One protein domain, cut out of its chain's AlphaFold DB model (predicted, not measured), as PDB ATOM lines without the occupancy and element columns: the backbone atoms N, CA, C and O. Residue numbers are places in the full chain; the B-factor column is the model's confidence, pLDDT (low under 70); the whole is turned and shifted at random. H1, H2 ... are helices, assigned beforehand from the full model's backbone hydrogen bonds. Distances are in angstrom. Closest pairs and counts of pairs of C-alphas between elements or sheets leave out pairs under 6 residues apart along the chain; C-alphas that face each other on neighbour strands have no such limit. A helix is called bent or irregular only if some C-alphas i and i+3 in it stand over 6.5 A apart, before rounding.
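What this domain is: This is residues 3 to 190 of the 202 residues of an uncharacterized protein of Peniophora sp. CBMAI 1063 (UniProt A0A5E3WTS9). The long bent helix H4 is the backbone of an elongated body: its arm H4a joins H3, H5 and H6 in a four-helix bundle, and its arm H4b runs out past one end. The helical hairpin H1 and H2 packs across one side of the bundle, with H1 crossing H3 and H4a. The 188 printed residues include six named helices, H1 to H6 in chain order, and no named strand, an all-helix class. The whole is compact, with a radius of gyration of the C-alphas of 18.2 A and spans of 66 by 33 by 26 A.

How they stand to each other: Start with H1, residues 13 to 30, and H2, residues 35 to 42, a hairpin that touches at Lys 20 and Ile 38, C-alphas 5.9 A apart. H3, residues 59 to 74, touches H1 about perpendicular at 86 degrees, closest at the C-alphas of Tyr 22 and Ile 73, 6.1 A. H4, residues 82 to 116, is one helix by its hydrogen bonds but bent: C-alphas 96 and 99 are 6.5 A apart, and arms H4a, 82 to 96, and H4b, 99 to 116, stand at a steep tilt of 44 degrees. H4a touches H1 with its closest C-alphas, Cys 19 and Ser 91, 4.7 A apart. H3 and H4a form a hairpin, closest at the C-alphas of Ile 70 and Ile 92, 5.3 A. H5, residues 134 to 157, is irregular, C-alphas 140 and 143 being 7.0 A apart; it touches H3 with residues 139 to 147 alone, the C-alphas of Trp 67 and Pro 143 coming closest at 5.3 A. H6, residues 170 to 188, touches H4a, closest at the C-alphas of Ala 86 and Asn 175, 6.0 A. H3, H4a, H5 and H6 are an up and down bundle, each running against the one before it. Every O i to N i+4 pair is within hydrogen-bond range in H1, H2, H4a, H4b and H6; in H3 it is 10 of 12 and in H5 18 of 20.

Where its parts are: Find C-alpha 13 at (-19.562, -7.040, 30.705); from there H1 runs 25.1 A. H2 spans 10.5 A and H3 22.1 A. H4a covers 21.2 A from C-alpha 82 at (-24.930, -1.444, 50.314), and H4b covers 26.1 A. H5 spans 32.8 A; H6 runs 26.2 A to C-alpha 188 at (-5.015, 11.697, 34.562).

The domain as a whole: Look to Gly 118 and Gly 160 for the two C-alphas farthest apart, 66.4 A. The printed part has no cut. The links H2 to H3, H4 to H5 and H5 to H6 are long. Mean pLDDT of the printed part is 83.0; 24 residues are under 70, among them 156 to 168.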
ATOM      1  N   ALA A   3      -2.463  15.082  19.046       74.12
ATOM      2  CA  ALA A   3      -2.236  13.823  18.347       74.12
ATOM      3  C   ALA A   3      -3.218  12.740  18.819       74.12
ATOM      4  O   ALA A   3      -3.608  12.699  19.991       74.12
ATOM      5  N   VAL A   4      -3.598  11.838  17.915       77.00
ATOM      6  CA  VAL A   4      -4.433  10.685  18.264       77.00
ATOM      7  C   VAL A   4      -3.654   9.731  19.168       77.00
ATOM      8  O   VAL A   4      -2.637   9.166  18.772       77.00
ATOM      9  N   GLN A   5      -4.155   9.525  20.388       68.38
ATOM     10  CA  GLN A   5      -3.630   8.550  21.343       68.38
ATOM     11  C   GLN A   5      -4.690   7.495  21.656       68.38
ATOM     12  O   GLN A   5      -5.832   7.823  21.989       68.38
ATOM     13  N   LEU A   6      -4.299   6.224  21.566       72.88
ATOM     14  CA  LEU A   6      -5.155   5.086  21.885       72.88
ATOM     15  C   LEU A   6      -4.841   4.596  23.296       72.88
ATOM     16  O   LEU A   6      -3.697   4.266  23.601       72.88
ATOM     17  N   ALA A   7      -5.860   4.518  24.149       67.38
ATOM     18  CA  ALA A   7      -5.732   3.913  25.466       67.38
ATOM     19  C   ALA A   7      -6.134   2.427  25.420       67.38
ATOM     20  O   ALA A   7      -7.034   2.048  24.648       67.38
ATOM     21  N   PRO A   8      -5.516   1.571  26.258       65.44
ATOM     22  CA  PRO A   8      -6.052   0.245  26.508       65.44
ATOM     23  C   PRO A   8      -7.477   0.378  27.057       65.44
ATOM     24  O   PRO A   8      -7.764   1.211  27.916       65.44
ATOM     25  N   PHE A   9      -8.375  -0.439  26.519       67.19
ATOM     26  CA  PHE A   9      -9.766  -0.505  26.937       67.19
ATOM     27  C   PHE A   9      -9.973  -1.835  27.651       67.19
ATOM     28  O   PHE A   9      -9.745  -2.895  27.073       67.19
ATOM     29  N   ALA A  10     -10.378  -1.761  28.913       65.62
ATOM     30  CA  ALA A  10     -10.805  -2.908  29.692       65.62
ATOM     31  C   ALA A  10     -12.204  -2.609  30.223       65.62
ATOM     32  O   ALA A  10     -12.431  -1.579  30.863       65.62
ATOM     33  N   TRP A  11     -13.140  -3.506  29.940       71.94
ATOM     34  CA  TRP A  11     -14.535  -3.350  30.316       71.94
ATOM     35  C   TRP A  11     -15.084  -4.658  30.855       71.94
ATOM     36  O   TRP A  11     -14.838  -5.725  30.298       71.94
ATOM     37  N   LYS A  12     -15.831  -4.576  31.957       75.88
ATOM     38  CA  LYS A  12     -16.482  -5.734  32.569       75.88
ATOM     39  C   LYS A  12     -17.921  -5.808  32.077       75.88
ATOM     40  O   LYS A  12     -18.745  -4.971  32.445       75.88
ATOM     41  N   GLN A  13     -18.227  -6.826  31.272       78.56
ATOM     42  CA  GLN A  13     -19.562  -7.040  30.705       78.56
ATOM     43  C   GLN A  13     -20.644  -7.141  31.793       78.56
ATOM     44  O   GLN A  13     -21.721  -6.576  31.634       78.56
ATOM     45  N   THR A  14     -20.337  -7.775  32.927       81.00
ATOM     46  CA  THR A  14     -21.255  -7.900  34.071       81.00
ATOM     47  C   THR A  14     -21.733  -6.548  34.595       81.00
ATOM     48  O   THR A  14     -22.914  -6.385  34.882       81.00
ATOM     49  N   ASN A  15     -20.844  -5.551  34.663       81.88
ATOM     50  CA  ASN A  15     -21.210  -4.214  35.126       81.88
ATOM     51  C   ASN A  15     -22.144  -3.536  34.109       81.88
ATOM     52  O   ASN A  15     -23.129  -2.920  34.496       81.88
ATOM     53  N   ALA A  16     -21.881  -3.707  32.806       82.94
ATOM     54  CA  ALA A  16     -22.749  -3.168  31.758       82.94
ATOM     55  C   ALA A  16     -24.144  -3.789  31.751       82.94
ATOM     56  O   ALA A  16     -25.104  -3.085  31.467       82.94
ATOM     57  N   VAL A  17     -24.271  -5.086  32.042       87.31
ATOM     58  CA  VAL A  17     -25.585  -5.738  32.155       87.31
ATOM     59  C   VAL A  17     -26.421  -5.056  33.238       87.31
ATOM     60  O   VAL A  17     -27.526  -4.616  32.944       87.31
ATOM     61  N   LEU A  18     -25.853  -4.846  34.427       88.19
ATOM     62  CA  LEU A  18     -26.543  -4.169  35.529       88.19
ATOM     63  C   LEU A  18     -26.923  -2.721  35.190       88.19
ATOM     64  O   LEU A  18     -28.045  -2.291  35.444       88.19
ATOM     65  N   CYS A  19     -26.017  -1.962  34.571       91.44
ATOM     66  CA  CYS A  19     -26.328  -0.598  34.143       91.44
ATOM     67  C   CYS A  19     -27.462  -0.568  33.110       91.44
ATOM     68  O   CYS A  19     -28.359   0.273  33.194       91.44
ATOM     69  N   LYS A  20     -27.487  -1.528  32.176       92.62
ATOM     70  CA  LYS A  20     -28.585  -1.668  31.211       92.62
ATOM     71  C   LYS A  20     -29.919  -1.954  31.885       92.62
ATOM     72  O   LYS A  20     -30.906  -1.365  31.464       92.62
ATOM     73  N   GLU A  21     -29.961  -2.799  32.910       92.44
ATOM     74  CA  GLU A  21     -31.198  -3.090  33.650       92.44
ATOM     75  C   GLU A  21     -31.785  -1.817  34.282       92.44
ATOM     76  O   GLU A  21     -32.968  -1.524  34.096       92.44
ATOM     77  N   TYR A  22     -30.957  -0.989  34.933       94.31
ATOM     78  CA  TYR A  22     -31.415   0.300  35.469       94.31
ATOM     79  C   TYR A  22     -31.907   1.249  34.372       94.31
ATOM     80  O   TYR A  22     -32.956   1.875  34.510       94.31
ATOM     81  N   LEU A  23     -31.177   1.350  33.259       94.62
ATOM     82  CA  LEU A  23     -31.565   2.206  32.137       94.62
ATOM     83  C   LEU A  23     -32.848   1.725  31.447       94.62
ATOM     84  O   LEU A  23     -33.656   2.550  31.029       94.62
ATOM     85  N   GLN A  24     -33.066   0.414  31.353       93.94
ATOM     86  CA  GLN A  24     -34.308  -0.169  30.844       93.94
ATOM     87  C   GLN A  24     -35.489   0.152  31.756       93.94
ATOM     88  O   GLN A  24     -36.561   0.490  31.256       93.94
ATOM     89  N   ALA A  25     -35.297   0.108  33.077       91.19
ATOM     90  CA  ALA A  25     -36.317   0.537  34.025       91.19
ATOM     91  C   ALA A  25     -36.634   2.035  33.864       91.19
ATOM     92  O   ALA A  25     -37.801   2.414  33.800       91.19
ATOM     93  N   ILE A  26     -35.618   2.890  33.710       91.06
ATOM     94  CA  ILE A  26     -35.809   4.329  33.452       91.06
ATOM     95  C   ILE A  26     -36.596   4.552  32.154       91.06
ATOM     96  O   ILE A  26     -37.591   5.275  32.161       91.06
ATOM     97  N   LEU A  27     -36.200   3.893  31.064       90.81
ATOM     98  CA  LEU A  27     -36.883   3.993  29.774       90.81
ATOM     99  C   LEU A  27     -38.345   3.533  29.865       90.81
ATOM    100  O   LEU A  27     -39.231   4.204  29.345       90.81
ATOM    101  N   SER A  28     -38.600   2.413  30.545       89.88
ATOM    102  CA  SER A  28     -39.929   1.791  30.602       89.88
ATOM    103  C   SER A  28     -40.891   2.516  31.543       89.88
ATOM    104  O   SER A  28     -42.070   2.640  31.230       89.88
ATOM    105  N   PHE A  29     -40.408   2.979  32.700       86.50
ATOM    106  CA  PHE A  29     -41.271   3.506  33.764       86.50
ATOM    107  C   PHE A  29     -41.266   5.031  33.870       86.50
ATOM    108  O   PHE A  29     -42.267   5.606  34.288       86.50
ATOM    109  N   LYS A  30     -40.166   5.701  33.498       84.62
ATOM    110  CA  LYS A  30     -40.073   7.170  33.511       84.62
ATOM    111  C   LYS A  30     -40.306   7.781  32.126       84.62
ATOM    112  O   LYS A  30     -40.704   8.937  32.040       84.62
ATOM    113  N   GLY A  31     -40.084   7.013  31.056       80.62
ATOM    114  CA  GLY A  31     -40.250   7.475  29.674       80.62
ATOM    115  C   GLY A  31     -39.109   8.362  29.165       80.62
ATOM    116  O   GLY A  31     -39.209   8.916  28.071       80.62
ATOM    117  N   ASP A  32     -38.015   8.497  29.923       85.25
ATOM    118  CA  ASP A  32     -36.832   9.227  29.465       85.25
ATOM    119  C   ASP A  32     -36.181   8.475  28.295       85.25
ATOM    120  O   ASP A  32     -35.937   7.270  28.375       85.25
ATOM    121  N   ASN A  33     -35.827   9.188  27.224       87.12
ATOM    122  CA  ASN A  33     -35.271   8.598  26.003       87.12
ATOM    123  C   ASN A  33     -33.791   8.178  26.139       87.12
ATOM    124  O   ASN A  33     -32.943   8.576  25.350       87.12
ATOM    125  N   VAL A  34     -33.456   7.351  27.128       90.44
ATOM    126  CA  VAL A  34     -32.094   6.827  27.347       90.44
ATOM    127  C   VAL A  34     -31.756   5.626  26.447       90.44
ATOM    128  O   VAL A  34     -30.680   5.037  26.563       90.44
ATOM    129  N   GLY A  35     -32.641   5.268  25.510       91.50
ATOM    130  CA  GLY A  35     -32.467   4.167  24.555       91.50
ATOM    131  C   GLY A  35     -31.134   4.180  23.789       91.50
ATOM    132  O   GLY A  35     -30.490   3.132  23.707       91.50
ATOM    133  N   PRO A  36     -30.643   5.334  23.294       93.31
ATOM    134  CA  PRO A  36     -29.349   5.392  22.616       93.31
ATOM    135  C   PRO A  36     -28.164   5.009  23.517       93.31
ATOM    136  O   PRO A  36     -27.210   4.400  23.042       93.31
ATOM    137  N   ILE A  37     -28.230   5.288  24.826       92.69
ATOM    138  CA  ILE A  37     -27.204   4.840  25.783       92.69
ATOM    139  C   ILE A  37     -27.217   3.311  25.894       92.69
ATOM    140  O   ILE A  37     -26.166   2.670  25.844       92.69
ATOM    141  N   ILE A  38     -28.408   2.715  26.003       92.06
ATOM    142  CA  ILE A  38     -28.580   1.257  26.058       92.06
ATOM    143  C   ILE A  38     -28.023   0.609  24.784       92.06
ATOM    144  O   ILE A  38     -27.346  -0.415  24.862       92.06
ATOM    145  N   HIS A  39     -28.261   1.221  23.621       91.50
ATOM    146  CA  HIS A  39     -27.738   0.745  22.342       91.50
ATOM    147  C   HIS A  39     -26.202   0.694  22.329       91.50
ATOM    148  O   HIS A  39     -25.635  -0.345  21.992       91.50
ATOM    149  N   VAL A  40     -25.527   1.753  22.796       90.44
ATOM    150  CA  VAL A  40     -24.059   1.762  22.930       90.44
ATOM    151  C   VAL A  40     -23.579   0.651  23.862       90.44
ATOM    152  O   VAL A  40     -22.668  -0.094  23.509       90.44
ATOM    153  N   LEU A  41     -24.206   0.498  25.034       88.69
ATOM    154  CA  LEU A  41     -23.840  -0.539  26.006       88.69
ATOM    155  C   LEU A  41     -24.085  -1.962  25.483       88.69
ATOM    156  O   LEU A  41     -23.378  -2.885  25.882       88.69
ATOM    157  N   ASN A  42     -25.063  -2.159  24.594       87.06
ATOM    158  CA  ASN A  42     -25.288  -3.437  23.916       87.06
ATOM    159  C   ASN A  42     -24.200  -3.767  22.892       87.06
ATOM    160  O   ASN A  42     -23.935  -4.944  22.668       87.06
ATOM    161  N   GLY A  43     -23.552  -2.756  22.312       81.44
ATOM    162  CA  GLY A  43     -22.403  -2.954  21.433       81.44
ATOM    163  C   GLY A  43     -21.126  -3.384  22.166       81.44
ATOM    164  O   GLY A  43     -20.184  -3.825  21.514       81.44
ATOM    165  N   ILE A  44     -21.063  -3.242  23.498       77.81
ATOM    166  CA  ILE A  44     -19.897  -3.634  24.298       77.81
ATOM    167  C   ILE A  44     -20.069  -5.086  24.759       77.81
ATOM    168  O   ILE A  44     -20.785  -5.372  25.722       77.81
ATOM    169  N   ASP A  45     -19.400  -6.006  24.077       71.50
ATOM    170  CA  ASP A  45     -19.403  -7.428  24.410       71.50
ATOM    171  C   ASP A  45     -18.210  -7.826  25.308       71.50
ATOM    172  O   ASP A  45     -17.359  -7.015  25.689       71.50
ATOM    173  N   GLY A  46     -18.145  -9.108  25.676       68.31
ATOM    174  CA  GLY A  46     -17.040  -9.668  26.457       68.31
ATOM    175  C   GLY A  46     -15.709  -9.769  25.697       68.31
ATOM    176  O   GLY A  46     -14.720 -10.200  26.287       68.31
ATOM    177  N   SER A  47     -15.646  -9.377  24.416       71.88
ATOM    178  CA  SER A  47     -14.428  -9.496  23.597       71.88
ATOM    179  C   SER A  47     -13.362  -8.450  23.937       71.88
ATOM    180  O   SER A  47     -12.241  -8.516  23.429       71.88
ATOM    181  N   GLY A  48     -13.705  -7.457  24.766       65.81
ATOM    182  CA  GLY A  48     -12.824  -6.334  25.082       65.81
ATOM    183  C   GLY A  48     -12.646  -5.366  23.910       65.81
ATOM    184  O   GLY A  48     -11.721  -4.554  23.916       65.81
ATOM    185  N   ARG A  49     -13.512  -5.435  22.890       76.88
ATOM    186  CA  ARG A  49     -13.529  -4.490  21.772       76.88
ATOM    187  C   ARG A  49     -14.491  -3.348  22.057       76.88
ATOM    188  O   ARG A  49     -15.566  -3.520  22.619       76.88
ATOM    189  N   LEU A  50     -14.066  -2.158  21.656       84.00
ATOM    190  CA  LEU A  50     -14.899  -0.969  21.700       84.00
ATOM    191  C   LEU A  50     -15.840  -0.965  20.482       84.00
ATOM    192  O   LEU A  50     -15.363  -1.291  19.390       84.00
ATOM    193  N   PRO A  51     -17.118  -0.565  20.627       87.69
ATOM    194  CA  PRO A  51     -18.006  -0.378  19.488       87.69
ATOM    195  C   PRO A  51     -17.425   0.636  18.492       87.69
ATOM    196  O   PRO A  51     -16.653   1.521  18.888       87.69
ATOM    197  N   PRO A  52     -17.778   0.533  17.203       89.38
ATOM    198  CA  PRO A  52     -17.374   1.523  16.218       89.38
ATOM    199  C   PRO A  52     -18.043   2.885  16.499       89.38
ATOM    200  O   PRO A  52     -19.043   2.975  17.211       89.38
ATOM    201  N   ILE A  53     -17.437   3.970  16.000       91.62
ATOM    202  CA  ILE A  53     -17.825   5.353  16.341       91.62
ATOM    203  C   ILE A  53     -19.260   5.712  15.918       91.62
ATOM    204  O   ILE A  53     -19.894   6.534  16.568       91.62
ATOM    205  N   ASP A  54     -19.786   5.077  14.878       91.12
ATOM    206  CA  ASP A  54     -21.143   5.238  14.344       91.12
ATOM    207  C   ASP A  54     -22.244   4.706  15.272       91.12
ATOM    208  O   ASP A  54     -23.379   5.173  15.207       91.12
ATOM    209  N   VAL A  55     -21.911   3.789  16.185       92.19
ATOM    210  CA  VAL A  55     -22.833   3.329  17.240       92.19
ATOM    211  C   VAL A  55     -23.028   4.403  18.315       92.19
ATOM    212  O   VAL A  55     -24.055   4.429  18.996       92.19
ATOM    213  N   PHE A  56     -22.056   5.301  18.494       92.75
ATOM    214  CA  PHE A  56     -22.143   6.351  19.501       92.75
ATOM    215  C   PHE A  56     -22.983   7.532  18.996       92.75
ATOM    216  O   PHE A  56     -22.734   8.043  17.902       92.75
ATOM    217  N   PRO A  57     -23.901   8.068  19.823       92.19
ATOM    218  CA  PRO A  57     -24.532   9.349  19.542       92.19
ATOM    219  C   PRO A  57     -23.501  10.480  19.413       92.19
ATOM    220  O   PRO A  57     -22.327  10.362  19.794       92.19
ATOM    221  N   SER A  58     -23.949  11.631  18.910       89.88
ATOM    222  CA  SER A  58     -23.132  12.845  18.947       89.88
ATOM    223  C   SER A  58     -22.761  13.207  20.393       89.88
ATOM    224  O   SER A  58     -23.462  12.833  21.335       89.88
ATOM    225  N   ARG A  59     -21.670  13.962  20.593       86.94
ATOM    226  CA  ARG A  59     -21.267  14.422  21.937       86.94
ATOM    227  C   ARG A  59     -22.398  15.181  22.633       86.94
ATOM    228  O   ARG A  59     -22.701  14.904  23.786       86.94
ATOM    229  N   LYS A  60     -23.050  16.093  21.906       87.88
ATOM    230  CA  LYS A  60     -24.191  16.869  22.404       87.88
ATOM    231  C   LYS A  60     -25.346  15.962  22.841       87.88
ATOM    232  O   LYS A  60     -25.865  16.134  23.935       87.88
ATOM    233  N   ALA A  61     -25.690  14.961  22.032       91.56
ATOM    234  CA  ALA A  61     -26.726  14.002  22.400       91.56
ATOM    235  C   ALA A  61     -26.316  13.170  23.626       91.56
ATOM    236  O   ALA A  61     -27.115  13.001  24.536       91.56
ATOM    237  N   LEU A  62     -25.070  12.688  23.709       90.44
ATOM    238  CA  LEU A  62     -24.592  11.967  24.897       90.44
ATOM    239  C   LEU A  62     -24.663  12.821  26.166       90.44
ATOM    240  O   LEU A  62     -25.048  12.306  27.212       90.44
ATOM    241  N   LEU A  63     -24.328  14.109  26.074       89.50
ATOM    242  CA  LEU A  63     -24.476  15.065  27.168       89.50
ATOM    243  C   LEU A  63     -25.935  15.174  27.616       89.50
ATOM    244  O   LEU A  63     -26.233  14.910  28.779       89.50
ATOM    245  N   GLU A  64     -26.848  15.476  26.693       91.75
ATOM    246  CA  GLU A  64     -28.284  15.605  26.973       91.75
ATOM    247  C   GLU A  64     -28.877  14.323  27.573       91.75
ATOM    248  O   GLU A  64     -29.649  14.381  28.525       91.75
ATOM    249  N   LEU A  65     -28.465  13.157  27.069       93.38
ATOM    250  CA  LEU A  65     -28.923  11.848  27.536       93.38
ATOM    251  C   LEU A  65     -28.318  11.439  28.886       93.38
ATOM    252  O   LEU A  65     -28.944  10.689  29.637       93.38
ATOM    253  N   SER A  66     -27.110  11.912  29.209       92.38
ATOM    254  CA  SER A  66     -26.428  11.561  30.460       92.38
ATOM    255  C   SER A  66     -27.147  12.103  31.695       92.38
ATOM    256  O   SER A  66     -27.145  11.440  32.729       92.38
ATOM    257  N   TRP A  67     -27.820  13.250  31.576       92.69
ATOM    258  CA  TRP A  67     -28.589  13.866  32.656       92.69
ATOM    259  C   TRP A  67     -29.716  12.975  33.187       92.69
ATOM    260  O   TRP A  67     -29.651  12.576  34.354       92.69
ATOM    261  N   PRO A  68     -30.732  12.615  32.377       92.56
ATOM    262  CA  PRO A  68     -31.808  11.743  32.832       92.56
ATOM    263  C   PRO A  68     -31.299  10.350  33.216       92.56
ATOM    264  O   PRO A  68     -31.808   9.768  34.172       92.56
ATOM    265  N   ALA A  69     -30.263   9.838  32.541       94.75
ATOM    266  CA  ALA A  69     -29.671   8.540  32.847       94.75
ATOM    267  C   ALA A  69     -28.991   8.504  34.224       94.75
ATOM    268  O   ALA A  69     -29.363   7.691  35.066       94.75
ATOM    269  N   ILE A  70     -28.020   9.384  34.487       95.62
ATOM    270  CA  ILE A  70     -27.277   9.419  35.758       95.62
ATOM    271  C   ILE A  70     -28.210   9.771  36.915       95.62
ATOM    272  O   ILE A  70     -28.198   9.093  37.946       95.62
ATOM    273  N   PHE A  71     -29.060  10.786  36.738       91.69
ATOM    274  CA  PHE A  71     -30.017  11.160  37.771       91.69
ATOM    275  C   PHE A  71     -31.013  10.028  38.040       91.69
ATOM    276  O   PHE A  71     -31.216   9.665  39.197       91.69
ATOM    277  N   GLY A  72     -31.589   9.427  36.993       92.44
ATOM    278  CA  GLY A  72     -32.520   8.306  37.111       92.44
ATOM    279  C   GLY A  72     -31.894   7.089  37.788       92.44
ATOM    280  O   GLY A  72     -32.498   6.527  38.697       92.44
ATOM    281  N   ILE A  73     -30.655   6.732  37.432       95.06
ATOM    282  CA  ILE A  73     -29.911   5.641  38.079       95.06
ATOM    283  C   ILE A  73     -29.749   5.934  39.579       95.06
ATOM    284  O   ILE A  73     -29.966   5.051  40.406       95.06
ATOM    285  N   SER A  74     -29.448   7.183  39.954       93.00
ATOM    286  CA  SER A  74     -29.294   7.573  41.363       93.00
ATOM    287  C   SER A  74     -30.560   7.389  42.213       93.00
ATOM    288  O   SER A  74     -30.474   7.371  43.442       93.00
ATOM    289  N   LEU A  75     -31.741   7.268  41.597       91.25
ATOM    290  CA  LEU A  75     -32.996   7.018  42.313       91.25
ATOM    291  C   LEU A  75     -33.087   5.582  42.843       91.25
ATOM    292  O   LEU A  75     -33.795   5.353  43.818       91.25
ATOM    293  N   PHE A  76     -32.339   4.643  42.260       91.25
ATOM    294  CA  PHE A  76     -32.252   3.262  42.741       91.25
ATOM    295  C   PHE A  76     -31.261   3.091  43.901       91.25
ATOM    296  O   PHE A  76     -31.159   2.000  44.459       91.25
ATOM    297  N   ALA A  77     -30.509   4.137  44.269       89.75
ATOM    298  CA  ALA A  77     -29.565   4.072  45.379       89.75
ATOM    299  C   ALA A  77     -30.306   3.752  46.688       89.75
ATOM    300  O   ALA A  77     -31.137   4.536  47.147       89.75
ATOM    301  N   SER A  78     -29.990   2.605  47.292       82.44
ATOM    302  CA  SER A  78     -30.588   2.169  48.554       82.44
ATOM    303  C   SER A  78     -29.663   2.468  49.724       82.44
ATOM    304  O   SER A  78     -28.526   2.011  49.762       82.44
ATOM    305  N   PHE A  79     -30.188   3.171  50.724       74.00
ATOM    306  CA  PHE A  79     -29.520   3.415  52.003       74.00
ATOM    307  C   PHE A  79     -29.649   2.222  52.975       74.00
ATOM    308  O   PHE A  79     -29.236   2.283  54.125       74.00
ATOM    309  N   ARG A  80     -30.290   1.125  52.564       80.06
ATOM    310  CA  ARG A  80     -30.442  -0.085  53.395       80.06
ATOM    311  C   ARG A  80     -29.694  -1.283  52.831       80.06
ATOM    312  O   ARG A  80     -29.501  -2.265  53.537       80.06
ATOM    313  N   ASP A  81     -29.300  -1.203  51.565       88.56
ATOM    314  CA  ASP A  81     -28.614  -2.266  50.848       88.56
ATOM    315  C   ASP A  81     -27.369  -1.688  50.169       88.56
ATOM    316  O   ASP A  81     -27.438  -1.046  49.113       88.56
ATOM    317  N   ILE A  82     -26.218  -1.932  50.798       87.81
ATOM    318  CA  ILE A  82     -24.930  -1.444  50.314       87.81
ATOM    319  C   ILE A  82     -24.556  -2.020  48.945       87.81
ATOM    320  O   ILE A  82     -23.928  -1.337  48.132       87.81
ATOM    321  N   TYR A  83     -24.971  -3.252  48.645       89.75
ATOM    322  CA  TYR A  83     -24.671  -3.881  47.363       89.75
ATOM    323  C   TYR A  83     -25.425  -3.189  46.234       89.75
ATOM    324  O   TYR A  83     -24.849  -2.947  45.169       89.75
ATOM    325  N   VAL A  84     -26.688  -2.822  46.464       90.94
ATOM    326  CA  VAL A  84     -27.462  -2.017  45.512       90.94
ATOM    327  C   VAL A  84     -26.820  -0.641  45.338       90.94
ATOM    328  O   VAL A  84     -26.587  -0.229  44.201       90.94
ATOM    329  N   PHE A  85     -26.445   0.036  46.427       90.50
ATOM    330  CA  PHE A  85     -25.777   1.342  46.362       90.50
ATOM    331  C   PHE A  85     -24.489   1.307  45.523       90.50
ATOM    332  O   PHE A  85     -24.311   2.119  44.613       90.50
ATOM    333  N   ALA A  86     -23.613   0.329  45.771       90.44
ATOM    334  CA  ALA A  86     -22.366   0.163  45.029       90.44
ATOM    335  C   ALA A  86     -22.609  -0.075  43.526       90.44
ATOM    336  O   ALA A  86     -21.950   0.532  42.679       90.44
ATOM    337  N   ARG A  87     -23.602  -0.905  43.172       93.19
ATOM    338  CA  ARG A  87     -23.993  -1.150  41.768       93.19
ATOM    339  C   ARG A  87     -24.530   0.107  41.087       93.19
ATOM    340  O   ARG A  87     -24.271   0.316  39.901       93.19
ATOM    341  N   VAL A  88     -25.258   0.946  41.819       93.75
ATOM    342  CA  VAL A  88     -25.762   2.230  41.320       93.75
ATOM    343  C   VAL A  88     -24.602   3.188  41.036       93.75
ATOM    344  O   VAL A  88     -24.542   3.744  39.941       93.75
ATOM    345  N   MET A  89     -23.635   3.319  41.951       94.06
ATOM    346  CA  MET A  89     -22.443   4.152  41.723       94.06
ATOM    347  C   MET A  89     -21.599   3.654  40.540       94.06
ATOM    348  O   MET A  89     -21.144   4.459  39.724       94.06
ATOM    349  N   GLU A  90     -21.441   2.334  40.383       92.06
ATOM    350  CA  GLU A  90     -20.796   1.740  39.202       92.06
ATOM    351  C   GLU A  90     -21.552   2.076  37.909       92.06
ATOM    352  O   GLU A  90     -20.934   2.407  36.898       92.06
ATOM    353  N   SER A  91     -22.884   2.025  37.928       94.06
ATOM    354  CA  SER A  91     -23.710   2.308  36.749       94.06
ATOM    355  C   SER A  91     -23.644   3.787  36.350       94.06
ATOM    356  O   SER A  91     -23.507   4.096  35.165       94.06
ATOM    357  N   ILE A  92     -23.634   4.705  37.327       94.75
ATOM    358  CA  ILE A  92     -23.395   6.142  37.096       94.75
ATOM    359  C   ILE A  92     -22.031   6.360  36.442       94.75
ATOM    360  O   ILE A  92     -21.934   7.060  35.432       94.75
ATOM    361  N   TRP A  93     -20.988   5.720  36.982       92.25
ATOM    362  CA  TRP A  93     -19.655   5.757  36.388       92.25
ATOM    363  C   TRP A  93     -19.680   5.320  34.920       92.25
ATOM    364  O   TRP A  93     -19.101   5.989  34.064       92.25
ATOM    365  N   GLN A  94     -20.353   4.210  34.615       91.00
ATOM    366  CA  GLN A  94     -20.409   3.674  33.260       91.00
ATOM    367  C   GLN A  94     -21.077   4.627  32.275       91.00
ATOM    368  O   GLN A  94     -20.547   4.795  31.178       91.00
ATOM    369  N   VAL A  95     -22.181   5.274  32.665       93.44
ATOM    370  CA  VAL A  95     -22.849   6.276  31.822       93.44
ATOM    371  C   VAL A  95     -21.943   7.485  31.594       93.44
ATOM    372  O   VAL A  95     -21.743   7.881  30.446       93.44
ATOM    373  N   TYR A  96     -21.325   8.026  32.650       91.44
ATOM    374  CA  TYR A  96     -20.359   9.123  32.524       91.44
ATOM    375  C   TYR A  96     -19.205   8.757  31.573       91.44
ATOM    376  O   TYR A  96     -18.800   9.538  30.706       91.44
ATOM    377  N   PHE A  97     -18.691   7.530  31.685       88.75
ATOM    378  CA  PHE A  97     -17.550   7.076  30.900       88.75
ATOM    379  C   PHE A  97     -17.858   6.914  29.401       88.75
ATOM    380  O   PHE A  97     -16.925   6.828  28.603       88.75
ATOM    381  N   LEU A  98     -19.120   6.957  28.962       89.75
ATOM    382  CA  LEU A  98     -19.473   6.856  27.539       89.75
ATOM    383  C   LEU A  98     -18.894   7.988  26.689       89.75
ATOM    384  O   LEU A  98     -18.428   7.725  25.583       89.75
ATOM    385  N   ASN A  99     -18.828   9.220  27.204       87.81
ATOM    386  CA  ASN A  99     -18.155  10.323  26.499       87.81
ATOM    387  C   ASN A  99     -16.669  10.019  26.281       87.81
ATOM    388  O   ASN A  99     -16.083  10.301  25.233       87.81
ATOM    389  N   SER A 100     -16.061   9.381  27.278       85.38
ATOM    390  CA  SER A 100     -14.684   8.920  27.224       85.38
ATOM    391  C   SER A 100     -14.486   7.768  26.237       85.38
ATOM    392  O   SER A 100     -13.457   7.747  25.560       85.38
ATOM    393  N   LEU A 101     -15.456   6.859  26.128       87.25
ATOM    394  CA  LEU A 101     -15.462   5.754  25.172       87.25
ATOM    395  C   LEU A 101     -15.671   6.226  23.737       87.25
ATOM    396  O   LEU A 101     -14.905   5.830  22.863       87.25
ATOM    397  N   ARG A 102     -16.612   7.141  23.498       88.94
ATOM    398  CA  ARG A 102     -16.821   7.755  22.183       88.94
ATOM    399  C   ARG A 102     -15.528   8.365  21.648       88.94
ATOM    400  O   ARG A 102     -15.157   8.127  20.504       88.94
ATOM    401  N   PHE A 103     -14.818   9.124  22.483       87.06
ATOM    402  CA  PHE A 103     -13.556   9.747  22.083       87.06
ATOM    403  C   PHE A 103     -12.493   8.706  21.686       87.06
ATOM    404  O   PHE A 103     -11.794   8.870  20.689       87.06
ATOM    405  N   GLN A 104     -12.409   7.587  22.416       86.38
ATOM    406  CA  GLN A 104     -11.523   6.473  22.061       86.38
ATOM    407  C   GLN A 104     -11.951   5.775  20.759       86.38
ATOM    408  O   GLN A 104     -11.093   5.392  19.964       86.38
ATOM    409  N   ALA A 105     -13.255   5.630  20.513       89.25
ATOM    410  CA  ALA A 105     -13.781   5.048  19.278       89.25
ATOM    411  C   ALA A 105     -13.435   5.919  18.064       89.25
ATOM    412  O   ALA A 105     -12.981   5.395  17.046       89.25
ATOM    413  N   LEU A 106     -13.548   7.242  18.204       90.56
ATOM    414  CA  LEU A 106     -13.131   8.201  17.185       90.56
ATOM    415  C   LEU A 106     -11.629   8.091  16.891       90.56
ATOM    416  O   LEU A 106     -11.240   7.973  15.733       90.56
ATOM    417  N   GLY A 107     -10.785   8.060  17.928       89.06
ATOM    418  CA  GLY A 107      -9.339   7.898  17.754       89.06
ATOM    419  C   GLY A 107      -8.983   6.620  16.993       89.06
ATOM    420  O   GLY A 107      -8.190   6.650  16.053       89.06
ATOM    421  N   ARG A 108      -9.630   5.497  17.335       87.88
ATOM    422  CA  ARG A 108      -9.457   4.219  16.622       87.88
ATOM    423  C   ARG A 108      -9.927   4.302  15.174       87.88
ATOM    424  O   ARG A 108      -9.260   3.756  14.301       87.88
ATOM    425  N   HIS A 109     -11.045   4.975  14.913       91.31
ATOM    426  CA  HIS A 109     -11.565   5.174  13.563       91.31
ATOM    427  C   HIS A 109     -10.577   5.956  12.685       91.31
ATOM    428  O   HIS A 109     -10.188   5.467  11.626       91.31
ATOM    429  N   LEU A 110     -10.103   7.110  13.168       90.12
ATOM    430  CA  LEU A 110      -9.115   7.942  12.474       90.12
ATOM    431  C   LEU A 110      -7.812   7.176  12.214       90.12
ATOM    432  O   LEU A 110      -7.255   7.230  11.117       90.12
ATOM    433  N   TRP A 111      -7.351   6.415  13.210       89.50
ATOM    434  CA  TRP A 111      -6.150   5.591  13.096       89.50
ATOM    435  C   TRP A 111      -6.290   4.520  12.008       89.50
ATOM    436  O   TRP A 111      -5.433   4.406  11.131       89.50
ATOM    437  N   TRP A 112      -7.408   3.787  12.000       88.75
ATOM    438  CA  TRP A 112      -7.687   2.776  10.978       88.75
ATOM    439  C   TRP A 112      -7.840   3.366   9.578       88.75
ATOM    440  O   TRP A 112      -7.339   2.786   8.612       88.75
ATOM    441  N   GLN A 113      -8.510   4.510   9.451       89.94
ATOM    442  CA  GLN A 113      -8.659   5.200   8.174       89.94
ATOM    443  C   GLN A 113      -7.294   5.610   7.611       89.94
ATOM    444  O   GLN A 113      -7.023   5.382   6.431       89.94
ATOM    445  N   ARG A 114      -6.409   6.146   8.463       89.19
ATOM    446  CA  ARG A 114      -5.066   6.585   8.070       89.19
ATOM    447  C   ARG A 114      -4.170   5.429   7.633       89.19
ATOM    448  O   ARG A 114      -3.453   5.565   6.643       89.19
ATOM    449  N   LEU A 115      -4.254   4.288   8.321       88.25
ATOM    450  CA  LEU A 115      -3.571   3.065   7.900       88.25
ATOM    451  C   LEU A 115      -4.028   2.598   6.517       88.25
ATOM    452  O   LEU A 115      -3.197   2.278   5.673       88.25
ATOM    453  N   ARG A 116      -5.343   2.583   6.267       90.19
ATOM    454  CA  ARG A 116      -5.900   2.166   4.970       90.19
ATOM    455  C   ARG A 116      -5.510   3.105   3.836       90.19
ATOM    456  O   ARG A 116      -5.314   2.646   2.718       90.19
ATOM    457  N   SER A 117      -5.387   4.400   4.115       90.19
ATOM    458  CA  SER A 117      -4.958   5.389   3.125       90.19
ATOM    459  C   SER A 117      -3.434   5.454   2.941       90.19
ATOM    460  O   SER A 117      -2.970   6.314   2.200       90.19
ATOM    461  N   GLY A 118      -2.649   4.630   3.651       83.69
ATOM    462  CA  GLY A 118      -1.180   4.636   3.589       83.69
ATOM    463  C   GLY A 118      -0.527   5.930   4.090       83.69
ATOM    464  O   GLY A 118       0.603   6.237   3.722       83.69
ATOM    465  N   GLY A 119      -1.240   6.726   4.891       82.69
ATOM    466  CA  GLY A 119      -0.740   8.016   5.358       82.69
ATOM    467  C   GLY A 119       0.142   7.891   6.602       82.69
ATOM    468  O   GLY A 119      -0.033   6.985   7.413       82.69
ATOM    469  N   SER A 120       1.047   8.853   6.803       84.00
ATOM    470  CA  SER A 120       1.837   8.953   8.039       84.00
ATOM    471  C   SER A 120       0.923   9.072   9.265       84.00
ATOM    472  O   SER A 120       0.030   9.929   9.294       84.00
ATOM    473  N   LEU A 121       1.150   8.219  10.270       81.62
ATOM    474  CA  LEU A 121       0.475   8.277  11.573       81.62
ATOM    475  C   LEU A 121       1.009   9.412  12.459       81.62
ATOM    476  O   LEU A 121       0.303   9.842  13.367       81.62
ATOM    477  N   ALA A 122       2.227   9.903  12.197       76.25
ATOM    478  CA  ALA A 122       2.861  10.959  12.991       76.25
ATOM    479  C   ALA A 122       2.102  12.297  12.912       76.25
ATOM    480  O   ALA A 122       2.160  13.091  13.845       76.25
ATOM    481  N   ASP A 123       1.329  12.497  11.840       79.81
ATOM    482  CA  ASP A 123       0.547  13.713  11.594       79.81
ATOM    483  C   ASP A 123      -0.953  13.528  11.879       79.81
ATOM    484  O   ASP A 123      -1.774  14.362  11.487       79.81
ATOM    485  N   LEU A 124      -1.345  12.427  12.532       85.69
ATOM    486  CA  LEU A 124      -2.749  12.143  12.814       85.69
ATOM    487  C   LEU A 124      -3.230  12.919  14.047       85.69
ATOM    488  O   LEU A 124      -2.847  12.627  15.181       85.69
ATOM    489  N   HIS A 125      -4.125  13.874  13.818       85.88
ATOM    490  CA  HIS A 125      -4.661  14.758  14.846       85.88
ATOM    491  C   HIS A 125      -6.187  14.699  14.886       85.88
ATOM    492  O   HIS A 125      -6.838  14.466  13.867       85.88
ATOM    493  N   TYR A 126      -6.756  14.941  16.067       83.94
ATOM    494  CA  TYR A 126      -8.193  15.172  16.196       83.94
ATOM    495  C   TYR A 126      -8.584  16.521  15.585       83.94
ATOM    496  O   TYR A 126      -7.825  17.493  15.684       83.94
ATOM    497  N   ALA A 127      -9.785  16.591  15.006       83.44
ATOM    498  CA  ALA A 127     -10.391  17.857  14.615       83.44
ATOM    499  C   ALA A 127     -10.657  18.726  15.854       83.44
ATOM    500  O   ALA A 127     -10.927  18.215  16.943       83.44
ATOM    501  N   SER A 128     -10.591  20.050  15.695       79.94
ATOM    502  CA  SER A 128     -10.781  20.991  16.807       79.94
ATOM    503  C   SER A 128     -12.156  20.853  17.467       79.94
ATOM    504  O   SER A 128     -12.244  20.962  18.686       79.94
ATOM    505  N   GLU A 129     -13.209  20.569  16.696       79.31
ATOM    506  CA  GLU A 129     -14.560  20.329  17.225       79.31
ATOM    507  C   GLU A 129     -14.681  19.064  18.087       79.31
ATOM    508  O   GLU A 129     -15.526  19.013  18.985       79.31
ATOM    509  N   ASP A 130     -13.828  18.062  17.864       78.25
ATOM    510  CA  ASP A 130     -13.819  16.814  18.629       78.25
ATOM    511  C   ASP A 130     -13.054  16.941  19.950       78.25
ATOM    512  O   ASP A 130     -13.276  16.151  20.875       78.25
ATOM    513  N   LEU A 131     -12.179  17.946  20.067       78.25
ATOM    514  CA  LEU A 131     -11.494  18.260  21.316       78.25
ATOM    515  C   LEU A 131     -12.508  18.724  22.362       78.25
ATOM    516  O   LEU A 131     -13.445  19.466  22.069       78.25
ATOM    517  N   ARG A 132     -12.303  18.301  23.611       75.81
ATOM    518  CA  ARG A 132     -13.120  18.764  24.736       75.81
ATOM    519  C   ARG A 132     -12.395  19.883  25.453       75.81
ATOM    520  O   ARG A 132     -11.248  19.725  25.874       75.81
ATOM    521  N   SER A 133     -13.090  20.993  25.601       77.94
ATOM    522  CA  SER A 133     -12.678  22.103  26.444       77.94
ATOM    523  C   SER A 133     -12.977  21.809  27.917       77.94
ATOM    524  O   SER A 133     -13.695  20.866  28.260       77.94
ATOM    525  N   GLY A 134     -12.470  22.663  28.809       77.94
ATOM    526  CA  GLY A 134     -12.849  22.615  30.223       77.94
ATOM    527  C   GLY A 134     -14.359  22.789  30.441       77.94
ATOM    528  O   GLY A 134     -14.907  22.187  31.360       77.94
ATOM    529  N   ARG A 135     -15.042  23.542  29.564       81.38
ATOM    530  CA  ARG A 135     -16.503  23.703  29.602       81.38
ATOM    531  C   ARG A 135     -17.216  22.387  29.302       81.38
ATOM    532  O   ARG A 135     -18.078  21.997  30.077       81.38
ATOM    533  N   ASP A 136     -16.806  21.679  28.247       81.69
ATOM    534  CA  ASP A 136     -17.393  20.375  27.906       81.69
ATOM    535  C   ASP A 136     -17.217  19.380  29.066       81.69
ATOM    536  O   ASP A 136     -18.131  18.638  29.405       81.69
ATOM    537  N   ILE A 137     -16.049  19.383  29.724       80.31
ATOM    538  CA  ILE A 137     -15.805  18.528  30.896       80.31
ATOM    539  C   ILE A 137     -16.742  18.899  32.055       80.31
ATOM    540  O   ILE A 137     -17.289  18.001  32.690       80.31
ATOM    541  N   ALA A 138     -16.944  20.188  32.329       83.44
ATOM    542  CA  ALA A 138     -17.847  20.635  33.388       83.44
ATOM    543  C   ALA A 138     -19.305  20.226  33.114       83.44
ATOM    544  O   ALA A 138     -19.982  19.741  34.017       83.44
ATOM    545  N   GLU A 139     -19.767  20.352  31.868       86.62
ATOM    546  CA  GLU A 139     -21.111  19.927  31.457       86.62
ATOM    547  C   GLU A 139     -21.313  18.411  31.609       86.62
ATOM    548  O   GLU A 139     -22.364  17.976  32.073       86.62
ATOM    549  N   GLU A 140     -20.296  17.600  31.293       87.06
ATOM    550  CA  GLU A 140     -20.338  16.145  31.511       87.06
ATOM    551  C   GLU A 140     -20.372  15.754  32.996       87.06
ATOM    552  O   GLU A 140     -20.921  14.709  33.350       87.06
ATOM    553  N   LEU A 141     -19.760  16.562  33.868       88.94
ATOM    554  CA  LEU A 141     -19.697  16.312  35.311       88.94
ATOM    555  C   LEU A 141     -20.945  16.780  36.058       88.94
ATOM    556  O   LEU A 141     -21.259  16.223  37.107       88.94
ATOM    557  N   ALA A 142     -21.662  17.766  35.525       90.69
ATOM    558  CA  ALA A 142     -22.828  18.368  36.160       90.69
ATOM    559  C   ALA A 142     -23.887  17.364  36.679       90.69
ATOM    560  O   ALA A 142     -24.311  17.507  37.829       90.69
ATOM    561  N   PRO A 143     -24.290  16.305  35.942       91.69
ATOM    562  CA  PRO A 143     -25.231  15.325  36.489       91.69
ATOM    563  C   PRO A 143     -24.644  14.484  37.633       91.69
ATOM    564  O   PRO A 143     -25.385  14.067  38.520       91.69
ATOM    565  N   VAL A 144     -23.330  14.242  37.648       92.69
ATOM    566  CA  VAL A 144     -22.661  13.536  38.754       92.69
ATOM    567  C   VAL A 144     -22.587  14.430  39.989       92.69
ATOM    568  O   VAL A 144     -22.874  13.966  41.090       92.69
ATOM    569  N   ASP A 145     -22.253  15.707  39.803       91.06
ATOM    570  CA  ASP A 145     -22.211  16.702  40.878       91.06
ATOM    571  C   ASP A 145     -23.576  16.835  41.568       91.06
ATOM    572  O   ASP A 145     -23.669  16.776  42.793       91.06
ATOM    573  N   LEU A 146     -24.662  16.854  40.786       90.50
ATOM    574  CA  LEU A 146     -26.026  16.832  41.319       90.50
ATOM    575  C   LEU A 146     -26.298  15.591  42.187       90.50
ATOM    576  O   LEU A 146     -26.926  15.703  43.241       90.50
ATOM    577  N   VAL A 147     -25.837  14.408  41.764       90.88
ATOM    578  CA  VAL A 147     -25.985  13.179  42.557       90.88
ATOM    579  C   VAL A 147     -25.196  13.281  43.857       90.88
ATOM    580  O   VAL A 147     -25.753  12.992  44.914       90.88
ATOM    581  N   ILE A 148     -23.938  13.723  43.809       89.25
ATOM    582  CA  ILE A 148     -23.097  13.893  45.003       89.25
ATOM    583  C   ILE A 148     -23.749  14.881  45.972       89.25
ATOM    584  O   ILE A 148     -23.893  14.573  47.156       89.25
ATOM    585  N   HIS A 149     -24.209  16.028  45.472       86.44
ATOM    586  CA  HIS A 149     -24.899  17.034  46.270       86.44
ATOM    587  C   HIS A 149     -26.182  16.480  46.902       86.44
ATOM    588  O   HIS A 149     -26.428  16.681  48.091       86.44
ATOM    589  N   ARG A 150     -26.993  15.729  46.143       86.00
ATOM    590  CA  ARG A 150     -28.194  15.060  46.671       86.00
ATOM    591  C   ARG A 150     -27.848  14.078  47.788       86.00
ATOM    592  O   ARG A 150     -28.530  14.074  48.808       86.00
ATOM    593  N   MET A 151     -26.810  13.261  47.612       83.19
ATOM    594  CA  MET A 151     -26.375  12.320  48.648       83.19
ATOM    595  C   MET A 151     -25.914  13.070  49.899       83.19
ATOM    596  O   MET A 151     -26.363  12.751  50.994       83.19
ATOM    597  N   TYR A 152     -25.126  14.134  49.735       79.44
ATOM    598  CA  TYR A 152     -24.696  14.990  50.841       79.44
ATOM    599  C   TYR A 152     -25.870  15.630  51.593       79.44
ATOM    600  O   TYR A 152     -25.891  15.669  52.824       79.44
ATOM    601  N   HIS A 153     -26.884  16.090  50.864       79.62
ATOM    602  CA  HIS A 153     -28.099  16.638  51.452       79.62
ATOM    603  C   HIS A 153     -28.870  15.588  52.269       79.62
ATOM    604  O   HIS A 153     -29.266  15.862  53.396       79.62
ATOM    605  N   ILE A 154     -29.030  14.363  51.752       77.12
ATOM    606  CA  ILE A 154     -29.656  13.256  52.499       77.12
ATOM    607  C   ILE A 154     -28.873  12.972  53.789       77.12
ATOM    608  O   ILE A 154     -29.458  12.871  54.866       77.12
ATOM    609  N   TRP A 155     -27.543  12.916  53.698       73.69
ATOM    610  CA  TRP A 155     -26.675  12.647  54.843       73.69
ATOM    611  C   TRP A 155     -26.762  13.713  55.938       73.69
ATOM    612  O   TRP A 155     -26.708  13.388  57.123       73.69
ATOM    613  N   THR A 156     -26.901  14.981  55.550       68.69
ATOM    614  CA  THR A 156     -26.973  16.109  56.492       68.69
ATOM    615  C   THR A 156     -28.368  16.288  57.099       68.69
ATOM    616  O   THR A 156     -28.473  16.707  58.251       68.69
ATOM    617  N   GLN A 157     -29.438  15.910  56.387       66.94
ATOM    618  CA  GLN A 157     -30.811  15.994  56.897       66.94
ATOM    619  C   GLN A 157     -31.142  14.946  57.969       66.94
ATOM    620  O   GLN A 157     -31.789  15.281  58.959       66.94
ATOM    621  N   GLU A 158     -30.710  13.690  57.810       58.69
ATOM    622  CA  GLU A 158     -31.169  12.595  58.684       58.69
ATOM    623  C   GLU A 158     -30.586  12.618  60.104       58.69
ATOM    624  O   GLU A 158     -31.106  11.936  60.986       58.69
ATOM    625  N   ARG A 159     -29.511  13.377  60.360       54.91
ATOM    626  CA  ARG A 159     -28.796  13.303  61.649       54.91
ATOM    627  C   ARG A 159     -28.647  14.624  62.395       54.91
ATOM    628  O   ARG A 159     -28.059  14.627  63.469       54.91
ATOM    629  N   GLY A 160     -29.155  15.734  61.856       53.03
ATOM    630  CA  GLY A 160     -29.064  17.048  62.508       53.03
ATOM    631  C   GLY A 160     -27.629  17.542  62.750       53.03
ATOM    632  O   GLY A 160     -27.434  18.492  63.504       53.03
ATOM    633  N   TYR A 161     -26.622  16.916  62.128       52.81
ATOM    634  CA  TYR A 161     -25.222  17.311  62.251       52.81
ATOM    635  C   TYR A 161     -24.828  18.224  61.083       52.81
ATOM    636  O   TYR A 161     -24.936  17.818  59.926       52.81
ATOM    637  N   PRO A 162     -24.298  19.429  61.353       51.09
ATOM    638  CA  PRO A 162     -23.915  20.391  60.319       51.09
ATOM    639  C   PRO A 162     -22.563  20.078  59.634       51.09
ATOM    640  O   PRO A 162     -21.944  20.974  59.070       51.09
ATOM    641  N   GLY A 163     -22.055  18.838  59.701       52.75
ATOM    642  CA  GLY A 163     -20.676  18.503  59.318       52.75
ATOM    643  C   GLY A 163     -20.544  17.384  58.282       52.75
ATOM    644  O   GLY A 163     -21.299  16.413  58.293       52.75
ATOM    645  N   MET A 164     -19.531  17.490  57.413       50.56
ATOM    646  CA  MET A 164     -19.126  16.434  56.476       50.56
ATOM    647  C   MET A 164     -18.776  15.139  57.233       50.56
ATOM    648  O   MET A 164     -17.777  15.092  57.943       50.56
ATOM    649  N   GLY A 165     -19.552  14.066  57.062       52.94
ATOM    650  CA  GLY A 165     -19.084  12.712  57.390       52.94
ATOM    651  C   GLY A 165     -19.405  12.139  58.766       52.94
ATOM    652  O   GLY A 165     -19.268  10.927  58.939       52.94
ATOM    653  N   HIS A 166     -19.865  12.929  59.738       47.06
ATOM    654  CA  HIS A 166     -20.144  12.383  61.069       47.06
ATOM    655  C   HIS A 166     -21.422  11.530  61.076       47.06
ATOM    656  O   HIS A 166     -22.523  12.022  60.852       47.06
ATOM    657  N   GLY A 167     -21.259  10.227  61.329       54.62
ATOM    658  CA  GLY A 167     -22.346   9.245  61.259       54.62
ATOM    659  C   GLY A 167     -22.483   8.544  59.903       54.62
ATOM    660  O   GLY A 167     -23.357   7.705  59.732       54.62
ATOM    661  N   MET A 168     -21.605   8.846  58.952       66.81
ATOM    662  CA  MET A 168     -21.477   8.153  57.665       66.81
ATOM    663  C   MET A 168     -21.552   6.626  57.794       66.81
ATOM    664  O   MET A 168     -20.739   6.103  58.553       66.81
ATOM    665  N   ASP A 169     -22.404   5.898  57.059       74.62
ATOM    666  CA  ASP A 169     -22.024   4.513  56.763       74.62
ATOM    667  C   ASP A 169     -20.752   4.588  55.907       74.62
ATOM    668  O   ASP A 169     -20.745   5.209  54.837       74.62
ATOM    669  N   TYR A 170     -19.659   4.042  56.438       79.44
ATOM    670  CA  TYR A 170     -18.337   4.092  55.823       79.44
ATOM    671  C   TYR A 170     -18.384   3.634  54.362       79.44
ATOM    672  O   TYR A 170     -17.765   4.261  53.497       79.44
ATOM    673  N   ASP A 171     -19.188   2.617  54.061       81.69
ATOM    674  CA  ASP A 171     -19.235   2.034  52.731       81.69
ATOM    675  C   ASP A 171     -19.884   2.981  51.706       81.69
ATOM    676  O   ASP A 171     -19.495   2.979  50.534       81.69
ATOM    677  N   TRP A 172     -20.815   3.858  52.101       82.00
ATOM    678  CA  TRP A 172     -21.395   4.849  51.171       82.00
ATOM    679  C   TRP A 172     -20.382   5.912  50.794       82.00
ATOM    680  O   TRP A 172     -20.252   6.260  49.618       82.00
ATOM    681  N   VAL A 173     -19.632   6.393  51.788       83.19
ATOM    682  CA  VAL A 173     -18.571   7.380  51.584       83.19
ATOM    683  C   VAL A 173     -17.516   6.816  50.646       83.19
ATOM    684  O   VAL A 173     -17.136   7.482  49.685       83.19
ATOM    685  N   VAL A 174     -17.098   5.568  50.870       86.81
ATOM    686  CA  VAL A 174     -16.129   4.879  50.014       86.81
ATOM    687  C   VAL A 174     -16.646   4.739  48.584       86.81
ATOM    688  O   VAL A 174     -15.900   5.004  47.645       86.81
ATOM    689  N   ASN A 175     -17.914   4.378  48.377       88.12
ATOM    690  CA  ASN A 175     -18.468   4.224  47.029       88.12
ATOM    691  C   ASN A 175     -18.571   5.558  46.268       88.12
ATOM    692  O   ASN A 175     -18.202   5.617  45.092       88.12
ATOM    693  N   VAL A 176     -18.997   6.639  46.929       88.06
ATOM    694  CA  VAL A 176     -19.019   7.981  46.320       88.06
ATOM    695  C   VAL A 176     -17.595   8.485  46.057       88.06
ATOM    696  O   VAL A 176     -17.302   8.968  44.964       88.06
ATOM    697  N   ALA A 177     -16.675   8.304  47.007       86.94
ATOM    698  CA  ALA A 177     -15.271   8.661  46.827       86.94
ATOM    699  C   ALA A 177     -14.624   7.873  45.676       86.94
ATOM    700  O   ALA A 177     -13.896   8.454  44.874       86.94
ATOM    701  N   ASN A 178     -14.937   6.582  45.535       88.50
ATOM    702  CA  ASN A 178     -14.468   5.744  44.431       88.50
ATOM    703  C   ASN A 178     -15.006   6.217  43.077       88.50
ATOM    704  O   ASN A 178     -14.257   6.222  42.098       88.50
ATOM    705  N   LEU A 179     -16.271   6.643  43.002       89.94
ATOM    706  CA  LEU A 179     -16.827   7.262  41.797       89.94
ATOM    707  C   LEU A 179     -16.021   8.514  41.414       89.94
ATOM    708  O   LEU A 179     -15.503   8.592  40.297       89.94
ATOM    709  N   CYS A 180     -15.830   9.442  42.355       88.81
ATOM    710  CA  CYS A 180     -15.034  10.656  42.148       88.81
ATOM    711  C   CYS A 180     -13.585  10.340  41.750       88.81
ATOM    712  O   CYS A 180     -13.031  10.948  40.829       88.81
ATOM    713  N   PHE A 181     -12.965   9.362  42.412       85.81
ATOM    714  CA  PHE A 181     -11.599   8.934  42.132       85.81
ATOM    715  C   PHE A 181     -11.460   8.336  40.730       85.81
ATOM    716  O   PHE A 181     -10.484   8.612  40.037       85.81
ATOM    717  N   ARG A 182     -12.433   7.548  40.260       84.81
ATOM    718  CA  ARG A 182     -12.410   6.989  38.897       84.81
ATOM    719  C   ARG A 182     -12.571   8.072  37.845       84.81
ATOM    720  O   ARG A 182     -11.790   8.110  36.897       84.81
ATOM    721  N   ILE A 183     -13.509   8.993  38.055       84.31
ATOM    722  CA  ILE A 183     -13.701  10.173  37.205       84.31
ATOM    723  C   ILE A 183     -12.396  10.951  37.068       84.31
ATOM    724  O   ILE A 183     -11.874  11.092  35.961       84.31
ATOM    725  N   THR A 184     -11.807  11.361  38.186       78.38
ATOM    726  CA  THR A 184     -10.553  12.125  38.198       78.38
ATOM    727  C   THR A 184      -9.367  11.326  37.648       78.38
ATOM    728  O   THR A 184      -8.567  11.862  36.880       78.38
ATOM    729  N   SER A 185      -9.278  10.023  37.920       73.62
ATOM    730  CA  SER A 185      -8.223   9.160  37.369       73.62
ATOM    731  C   SER A 185      -8.310   9.026  35.850       73.62
ATOM    732  O   SER A 185      -7.282   8.991  35.175       73.62
ATOM    733  N   THR A 186      -9.514   9.027  35.272       70.19
ATOM    734  CA  THR A 186      -9.656   9.043  33.806       70.19
ATOM    735  C   THR A 186      -9.290  10.372  33.160       70.19
ATOM    736  O   THR A 186      -8.973  10.393  31.970       70.19
ATOM    737  N   LEU A 187      -9.229  11.456  33.935       62.66
ATOM    738  CA  LEU A 187      -8.621  12.709  33.492       62.66
ATOM    739  C   LEU A 187      -7.083  12.622  33.508       62.66
ATOM    740  O   LEU A 187      -6.444  13.200  32.632       62.66
ATOM    741  N   ARG A 188      -6.480  11.851  34.429       50.44
ATOM    742  CA  ARG A 188      -5.015  11.697  34.562       50.44
ATOM    743  C   ARG A 188      -4.362  10.923  33.415       50.44
ATOM    744  O   ARG A 188      -3.286  11.305  32.972       50.44
ATOM    745  N   TYR A 189      -5.010   9.887  32.876       46.97
ATOM    746  CA  TYR A 189      -4.513   9.167  31.684       46.97
ATOM    747  C   TYR A 189      -4.659   9.965  30.378       46.97
ATOM    748  O   TYR A 189      -4.477   9.432  29.286       46.97
ATOM    749  N   ARG A 190      -5.017  11.248  30.479       50.50
ATOM    750  CA  ARG A 190      -5.305  12.134  29.361       50.50
ATOM    751  C   ARG A 190      -4.540  13.444  29.520       50.50
ATOM    752  O   ARG A 190      -5.139  14.506  29.645       50.50
TER     753      ARG A 190